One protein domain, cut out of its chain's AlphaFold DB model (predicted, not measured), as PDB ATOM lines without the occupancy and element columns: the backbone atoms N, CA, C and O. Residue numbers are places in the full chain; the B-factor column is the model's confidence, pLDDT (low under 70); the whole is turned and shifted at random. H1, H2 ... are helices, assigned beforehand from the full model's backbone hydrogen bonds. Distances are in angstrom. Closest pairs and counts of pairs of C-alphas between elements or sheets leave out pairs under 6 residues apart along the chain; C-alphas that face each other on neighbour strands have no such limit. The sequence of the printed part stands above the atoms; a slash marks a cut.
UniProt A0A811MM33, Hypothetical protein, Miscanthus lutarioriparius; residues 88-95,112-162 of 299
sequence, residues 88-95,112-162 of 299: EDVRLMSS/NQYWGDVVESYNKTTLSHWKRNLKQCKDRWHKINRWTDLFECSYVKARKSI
ATOM      1  N   GLU A  88      51.938 -26.682   8.554       80.25
ATOM      2  CA  GLU A  88      51.469 -25.926   7.390       80.25
ATOM      3  C   GLU A  88      51.112 -26.848   6.220       80.25
ATOM      4  O   GLU A  88      50.129 -26.586   5.526       80.25
ATOM      5  N   ASP A  89      51.862 -27.935   6.020       85.81
ATOM      6  CA  ASP A  89      51.544 -28.942   5.004       85.81
ATOM      7  C   ASP A  89      50.207 -29.623   5.305       85.81
ATOM      8  O   ASP A  89      49.381 -29.754   4.403       85.81
ATOM      9  N   VAL A  90      49.960 -29.993   6.569       83.81
ATOM     10  CA  VAL A  90      48.658 -30.521   7.016       83.81
ATOM     11  C   VAL A  90      47.555 -29.542   6.708       83.81
ATOM     12  O   VAL A  90      46.580 -29.911   6.067       83.81
ATOM     13  N   ARG A  91      47.714 -28.286   7.125       85.81
ATOM     14  CA  ARG A  91      46.690 -27.264   6.915       85.81
ATOM     15  C   ARG A  91      46.399 -27.062   5.433       85.81
ATOM     16  O   ARG A  91      45.236 -26.923   5.061       85.81
ATOM     17  N   LEU A  92      47.432 -27.057   4.592       86.38
ATOM     18  CA  LEU A  92      47.281 -26.940   3.144       86.38
ATOM     19  C   LEU A  92      46.568 -28.165   2.552       86.38
ATOM     20  O   LEU A  92      45.688 -27.991   1.713       86.38
ATOM     21  N   MET A  93      46.887 -29.376   3.018       84.12
ATOM     22  CA  MET A  93      46.187 -30.607   2.634       84.12
ATOM     23  C   MET A  93      44.728 -30.617   3.077       84.12
ATOM     24  O   MET A  93      43.862 -30.882   2.249       84.12
ATOM     25  N   SER A  94      44.434 -30.271   4.328       83.12
ATOM     26  CA  SER A  94      43.065 -30.157   4.837       83.12
ATOM     27  C   SER A  94      42.265 -29.131   4.038       83.12
ATOM     28  O   SER A  94      41.206 -29.463   3.518       83.12
ATOM     29  N   SER A  95      42.828 -27.935   3.822       84.12
ATOM     30  CA  SER A  95      42.191 -26.878   3.025       84.12
ATOM     31  C   SER A  95      41.915 -27.339   1.593       84.12
ATOM     32  O   SER A  95      40.868 -27.031   1.029       84.12
ATOM     33  N   ASN A 112      41.921 -21.286 -11.440       71.50
ATOM     34  CA  ASN A 112      42.399 -20.207 -10.571       71.50
ATOM     35  C   ASN A 112      41.429 -19.834  -9.442       71.50
ATOM     36  O   ASN A 112      41.909 -19.501  -8.363       71.50
ATOM     37  N   GLN A 113      40.114 -19.934  -9.658       77.31
ATOM     38  CA  GLN A 113      39.106 -19.693  -8.625       77.31
ATOM     39  C   GLN A 113      39.183 -20.765  -7.536       77.31
ATOM     40  O   GLN A 113      39.284 -20.431  -6.364       77.31
ATOM     41  N   TYR A 114      39.266 -22.038  -7.942       80.88
ATOM     42  CA  TYR A 114      39.441 -23.172  -7.027       80.88
ATOM     43  C   TYR A 114      40.642 -22.977  -6.094       80.88
ATOM     44  O   TYR A 114      40.538 -23.074  -4.874       80.88
ATOM     45  N   TRP A 115      41.799 -22.646  -6.669       83.19
ATOM     46  CA  TRP A 115      42.993 -22.405  -5.871       83.19
ATOM     47  C   TRP A 115      42.896 -21.131  -5.021       83.19
ATOM     48  O   TRP A 115      43.561 -21.052  -3.990       83.19
ATOM     49  N   GLY A 116      42.086 -20.153  -5.436       83.00
ATOM     50  CA  GLY A 116      41.736 -18.989  -4.626       83.00
ATOM     51  C   GLY A 116      41.025 -19.398  -3.339       83.00
ATOM     52  O   GLY A 116      41.485 -19.032  -2.260       83.00
ATOM     53  N   ASP A 117      39.997 -20.240  -3.443       82.62
ATOM     54  CA  ASP A 117      39.213 -20.714  -2.294       82.62
ATOM     55  C   ASP A 117      40.060 -21.576  -1.334       82.62
ATOM     56  O   ASP A 117      39.987 -21.430  -0.113       82.62
ATOM     57  N   VAL A 118      40.951 -22.418  -1.878       83.44
ATOM     58  CA  VAL A 118      41.917 -23.209  -1.089       83.44
ATOM     59  C   VAL A 118      42.849 -22.306  -0.278       83.44
ATOM     60  O   VAL A 118      43.101 -22.559   0.901       83.44
ATOM     61  N   VAL A 119      43.374 -21.247  -0.896       86.75
ATOM     62  CA  VAL A 119      44.274 -20.289  -0.235       86.75
ATOM     63  C   VAL A 119      43.522 -19.452   0.788       86.75
ATOM     64  O   VAL A 119      44.067 -19.149   1.847       86.75
ATOM     65  N   GLU A 120      42.275 -19.093   0.496       84.75
ATOM     66  CA  GLU A 120      41.409 -18.401   1.437       84.75
ATOM     67  C   GLU A 120      41.153 -19.269   2.676       84.75
ATOM     68  O   GLU A 120      41.383 -18.803   3.790       84.75
ATOM     69  N   SER A 121      40.783 -20.543   2.496       83.12
ATOM     70  CA  SER A 121      40.588 -21.492   3.602       83.12
ATOM     71  C   SER A 121      41.863 -21.677   4.434       83.12
ATOM     72  O   SER A 121      41.841 -21.550   5.660       83.12
ATOM     73  N   TYR A 122      43.011 -21.833   3.769       83.56
ATOM     74  CA  TYR A 122      44.310 -21.919   4.434       83.56
ATOM     75  C   TYR A 122      44.630 -20.657   5.256       83.56
ATOM     76  O   TYR A 122      45.115 -20.734   6.388       83.56
ATOM     77  N   ASN A 123      44.343 -19.476   4.707       83.31
ATOM     78  CA  ASN A 123      44.650 -18.204   5.350       83.31
ATOM     79  C   ASN A 123      43.646 -17.818   6.455       83.31
ATOM     80  O   ASN A 123      44.010 -17.012   7.310       83.31
ATOM     81  N   LYS A 124      42.431 -18.394   6.494       80.56
ATOM     82  CA  LYS A 124      41.424 -18.146   7.555       80.56
ATOM     83  C   LYS A 124      41.926 -18.517   8.947       80.56
ATOM     84  O   LYS A 124      41.622 -17.834   9.918       80.56
ATOM     85  N   THR A 125      42.711 -19.584   9.036       64.62
ATOM     86  CA  THR A 125      43.250 -20.109  10.300       64.62
ATOM     87  C   THR A 125      44.706 -19.695  10.540       64.62
ATOM     88  O   THR A 125      45.353 -20.189  11.463       64.62
ATOM     89  N   THR A 126      45.236 -18.782   9.718       71.50
ATOM     90  CA  THR A 126      46.652 -18.410   9.715       71.50
ATOM     91  C   THR A 126      46.850 -16.978  10.217       71.50
ATOM     92  O   THR A 126      46.210 -16.036   9.746       71.50
ATOM     93  N   LEU A 127      47.769 -16.807  11.176       61.75
ATOM     94  CA  LEU A 127      48.172 -15.501  11.709       61.75
ATOM     95  C   LEU A 127      48.653 -14.584  10.571       61.75
ATOM     96  O   LEU A 127      49.286 -15.045   9.627       61.75
ATOM     97  N   SER A 128      48.367 -13.279  10.660       57.28
ATOM     98  CA  SER A 128      48.548 -12.315   9.554       57.28
ATOM     99  C   SER A 128      49.930 -12.374   8.877       57.28
ATOM    100  O   SER A 128      50.024 -12.335   7.653       57.28
ATOM    101  N   HIS A 129      50.996 -12.568   9.659       62.75
ATOM    102  CA  HIS A 129      52.383 -12.627   9.182       62.75
ATOM    103  C   HIS A 129      52.793 -13.983   8.563       62.75
ATOM    104  O   HIS A 129      53.903 -14.118   8.053       62.75
ATOM    105  N   TRP A 130      51.912 -14.986   8.583       69.25
ATOM    106  CA  TRP A 130      52.119 -16.321   7.999       69.25
ATOM    107  C   TRP A 130      51.247 -16.586   6.773       69.25
ATOM    108  O   TRP A 130      51.282 -17.682   6.213       69.25
ATOM    109  N   LYS A 131      50.471 -15.591   6.327       80.19
ATOM    110  CA  LYS A 131      49.637 -15.736   5.137       80.19
ATOM    111  C   LYS A 131      50.495 -16.089   3.924       80.19
ATOM    112  O   LYS A 131      51.517 -15.458   3.644       80.19
ATOM    113  N   ARG A 132      50.064 -17.110   3.189       81.38
ATOM    114  CA  ARG A 132      50.745 -17.592   1.983       81.38
ATOM    115  C   ARG A 132      49.984 -17.128   0.751       81.38
ATOM    116  O   ARG A 132      48.757 -17.018   0.758       81.38
ATOM    117  N   ASN A 133      50.725 -16.835  -0.314       85.44
ATOM    118  CA  ASN A 133      50.133 -16.446  -1.588       85.44
ATOM    119  C   ASN A 133      49.778 -17.669  -2.452       85.44
ATOM    120  O   ASN A 133      50.301 -18.769  -2.262       85.44
ATOM    121  N   LEU A 134      48.929 -17.450  -3.458       83.69
ATOM    122  CA  LEU A 134      48.452 -18.482  -4.384       83.69
ATOM    123  C   LEU A 134      49.579 -19.314  -5.002       83.69
ATOM    124  O   LEU A 134      49.495 -20.538  -5.081       83.69
ATOM    125  N   LYS A 135      50.648 -18.646  -5.435       84.62
ATOM    126  CA  LYS A 135      51.785 -19.299  -6.078       84.62
ATOM    127  C   LYS A 135      52.557 -20.179  -5.092       84.62
ATOM    128  O   LYS A 135      52.924 -21.293  -5.440       84.62
ATOM    129  N   GLN A 136      52.780 -19.704  -3.871       86.00
ATOM    130  CA  GLN A 136      53.467 -20.446  -2.815       86.00
ATOM    131  C   GLN A 136      52.694 -21.708  -2.435       86.00
ATOM    132  O   GLN A 136      53.304 -22.772  -2.351       86.00
ATOM    133  N   CYS A 137      51.373 -21.606  -2.262       86.31
ATOM    134  CA  CYS A 137      50.527 -22.761  -1.960       86.31
ATOM    135  C   CYS A 137      50.518 -23.776  -3.109       86.31
ATOM    136  O   CYS A 137      50.716 -24.959  -2.859       86.31
ATOM    137  N   LYS A 138      50.390 -23.331  -4.368       85.81
ATOM    138  CA  LYS A 138      50.480 -24.217  -5.546       85.81
ATOM    139  C   LYS A 138      51.842 -24.913  -5.648       85.81
ATOM    140  O   LYS A 138      51.908 -26.134  -5.769       85.81
ATOM    141  N   ASP A 139      52.936 -24.156  -5.554       88.38
ATOM    142  CA  ASP A 139      54.300 -24.696  -5.634       88.38
ATOM    143  C   ASP A 139      54.567 -25.708  -4.507       88.38
ATOM    144  O   ASP A 139      55.226 -26.729  -4.722       88.38
ATOM    145  N   ARG A 140      54.062 -25.438  -3.295       90.06
ATOM    146  CA  ARG A 140      54.173 -26.362  -2.163       90.06
ATOM    147  C   ARG A 140      53.313 -27.602  -2.362       90.06
ATOM    148  O   ARG A 140      53.821 -28.703  -2.160       90.06
ATOM    149  N   TRP A 141      52.075 -27.437  -2.818       88.62
ATOM    150  CA  TRP A 141      51.166 -28.537  -3.116       88.62
ATOM    151  C   TRP A 141      51.772 -29.527  -4.106       88.62
ATOM    152  O   TRP A 141      51.762 -30.723  -3.851       88.62
ATOM    153  N   HIS A 142      52.387 -29.055  -5.193       85.88
ATOM    154  CA  HIS A 142      53.032 -29.947  -6.162       85.88
ATOM    155  C   HIS A 142      54.168 -30.783  -5.554       85.88
ATOM    156  O   HIS A 142      54.388 -31.920  -5.973       85.88
ATOM    157  N   LYS A 143      54.882 -30.249  -4.555       86.69
ATOM    158  CA  LYS A 143      55.903 -31.011  -3.819       86.69
ATOM    159  C   LYS A 143      55.275 -32.050  -2.897       86.69
ATOM    160  O   LYS A 143      55.730 -33.188  -2.908       86.69
ATOM    161  N   ILE A 144      54.238 -31.663  -2.154       85.56
ATOM    162  CA  ILE A 144      53.473 -32.575  -1.296       85.56
ATOM    163  C   ILE A 144      52.903 -33.715  -2.143       85.56
ATOM    164  O   ILE A 144      53.179 -34.871  -1.852       85.56
ATOM    165  N   ASN A 145      52.229 -33.397  -3.251       84.00
ATOM    166  CA  ASN A 145      51.642 -34.385  -4.151       84.00
ATOM    167  C   ASN A 145      52.694 -35.354  -4.690       84.00
ATOM    168  O   ASN A 145      52.485 -36.558  -4.667       84.00
ATOM    169  N   ARG A 146      53.866 -34.848  -5.097       83.38
ATOM    170  CA  ARG A 146      54.981 -35.705  -5.521       83.38
ATOM    171  C   ARG A 146      55.410 -36.681  -4.420       83.38
ATOM    172  O   ARG A 146      55.708 -37.831  -4.725       83.38
ATOM    173  N   TRP A 147      55.494 -36.238  -3.165       82.69
ATOM    174  CA  TRP A 147      55.842 -37.118  -2.045       82.69
ATOM    175  C   TRP A 147      54.739 -38.138  -1.758       82.69
ATOM    176  O   TRP A 147      55.042 -39.313  -1.557       82.69
ATOM    177  N   THR A 148      53.475 -37.721  -1.823       80.56
ATOM    178  CA  THR A 148      52.314 -38.609  -1.704       80.56
ATOM    179  C   THR A 148      52.313 -39.684  -2.791       80.56
ATOM    180  O   THR A 148      52.161 -40.857  -2.467       80.56
ATOM    181  N   ASP A 149      52.574 -39.319  -4.050       78.56
ATOM    182  CA  ASP A 149      52.626 -40.254  -5.182       78.56
ATOM    183  C   ASP A 149      53.745 -41.301  -5.001       78.56
ATOM    184  O   ASP A 149      53.560 -42.494  -5.264       78.56
ATOM    185  N   LEU A 150      54.918 -40.871  -4.520       81.12
ATOM    186  CA  LEU A 150      56.042 -41.768  -4.226       81.12
ATOM    187  C   LEU A 150      55.707 -42.736  -3.086       81.12
ATOM    188  O   LEU A 150      55.993 -43.932  -3.183       81.12
ATOM    189  N   PHE A 151      55.078 -42.234  -2.024       78.19
ATOM    190  CA  PHE A 151      54.648 -43.064  -0.908       78.19
ATOM    191  C   PHE A 151      53.547 -44.049  -1.321       78.19
ATOM    192  O   PHE A 151      53.620 -45.221  -0.962       78.19
ATOM    193  N   GLU A 152      52.578 -43.630  -2.140       78.19
ATOM    194  CA  GLU A 152      51.547 -44.516  -2.689       78.19
ATOM    195  C   GLU A 152      52.176 -45.660  -3.496       78.19
ATOM    196  O   GLU A 152      51.794 -46.822  -3.331       78.19
ATOM    197  N   CYS A 153      53.193 -45.370  -4.312       78.44
ATOM    198  CA  CYS A 153      53.933 -46.404  -5.034       78.44
ATOM    199  C   CYS A 153      54.570 -47.426  -4.075       78.44
ATOM    200  O   CYS A 153      54.441 -48.638  -4.288       78.44
ATOM    201  N   SER A 154      55.210 -46.957  -3.001       77.12
ATOM    202  CA  SER A 154      55.797 -47.811  -1.958       77.12
ATOM    203  C   SER A 154      54.742 -48.612  -1.190       77.12
ATOM    204  O   SER A 154      54.930 -49.804  -0.946       77.12
ATOM    205  N   TYR A 155      53.596 -48.007  -0.879       78.12
ATOM    206  CA  TYR A 155      52.471 -48.653  -0.206       78.12
ATOM    207  C   TYR A 155      51.819 -49.737  -1.066       78.12
ATOM    208  O   TYR A 155      51.570 -50.849  -0.600       78.12
ATOM    209  N   VAL A 156      51.608 -49.477  -2.358       82.56
ATOM    210  CA  VAL A 156      51.109 -50.481  -3.307       82.56
ATOM    211  C   VAL A 156      52.101 -51.637  -3.449       82.56
ATOM    212  O   VAL A 156      51.681 -52.791  -3.562       82.56
ATOM    213  N   LYS A 157      53.409 -51.355  -3.428       81.50
ATOM    214  CA  LYS A 157      54.454 -52.386  -3.422       81.50
ATOM    215  C   LYS A 157      54.380 -53.239  -2.151       81.50
ATOM    216  O   LYS A 157      54.312 -54.461  -2.271       81.50
ATOM    217  N   ALA A 158      54.276 -52.613  -0.977       80.00
ATOM    218  CA  ALA A 158      54.115 -53.287   0.312       80.00
ATOM    219  C   ALA A 158      52.868 -54.169   0.380       80.00
ATOM    220  O   ALA A 158      52.944 -55.338   0.765       80.00
ATOM    221  N   ARG A 159      51.731 -53.646  -0.079       80.06
ATOM    222  CA  ARG A 159      50.466 -54.379  -0.134       80.06
ATOM    223  C   ARG A 159      50.517 -55.584  -1.077       80.06
ATOM    224  O   ARG A 159      49.853 -56.583  -0.827       80.06
ATOM    225  N   LYS A 160      51.285 -55.505  -2.168       79.81
ATOM    226  CA  LYS A 160      51.493 -56.641  -3.083       79.81
ATOM    227  C   LYS A 160      52.440 -57.693  -2.505       79.81
ATOM    228  O   LYS A 160      52.258 -58.870  -2.795       79.81
ATOM    229  N   SER A 161      53.443 -57.285  -1.724       67.62
ATOM    230  CA  SER A 161      54.423 -58.204  -1.133       67.62
ATOM    231  C   SER A 161      53.926 -58.892   0.140       67.62
ATOM    232  O   SER A 161      54.305 -60.029   0.401       67.62
ATOM    233  N   ILE A 162      53.083 -58.228   0.936       68.25
ATOM    234  CA  ILE A 162      52.595 -58.744   2.221       68.25
ATOM    235  C   ILE A 162      51.142 -59.192   2.053       68.25
ATOM    236  O   ILE A 162      50.220 -58.381   2.042       68.25
TER     237      ILE A 162
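Overview. This is residues 88 to 95 and 112 to 162 of the 299 residues of the protein "Hypothetical protein" of Miscanthus lutarioriparius (UniProt A0A811MM33). What shape does one see first? A small head of three helices set crosswise, with H2 across the first end of the long helix H3 and H1 packed on both, bears one long arm: residues 146 to 162, nearly all of them in H3, stick out free and make the length. What is it built of? The printed part has 59 residues with three named helices, in the order H1, H2, H3, and no named strand; the class is all helix. How spread out is it? It is loose, with a radius of gyration of the C-alphas of 14.7 A and spans of 47 by 22 by 14 A.

Arrangement. How does H1, residues 88 to 95, stand to H2, residues 112 to 124? They touch at a steep tilt of 61 degrees, opposite ways; their closest C-alphas, those of Ser 95 and Val 118, are 5.5 A apart. What does H3, residues 134 to 161, meet? With residues 137 to 144 alone it touches H1, about perpendicular at 87 degrees, the closest C-alphas being Leu 92 and Cys 137, 7.4 A apart. With residues 134 to 138 alone it touches H2, about perpendicular at 89 degrees, the closest C-alphas being Val 119 and Leu 134, 6.2 A apart. Are the backbones well formed? Every O i to N i+4 pair is within hydrogen-bond range in H1 and H2, and 23 of 24 in H3.

Along the chain. Where does H1 begin? C-alpha 88 is at (51.469, -25.926, 7.390). How long are H2 and H3? H2 measures 18.3 A and H3 40.3 A, ending with C-alpha 161 at (54.423, -58.204, -1.133).

Size, cuts and confidence. Is anything missing? Residues 96 to 111 are not printed, and C-alphas 95 and 112 are 15.1 A apart across the cut; the link H2 to H3 is short. Where is confidence low? Residues 125, 127 to 130 and 161 to 162 are under 70.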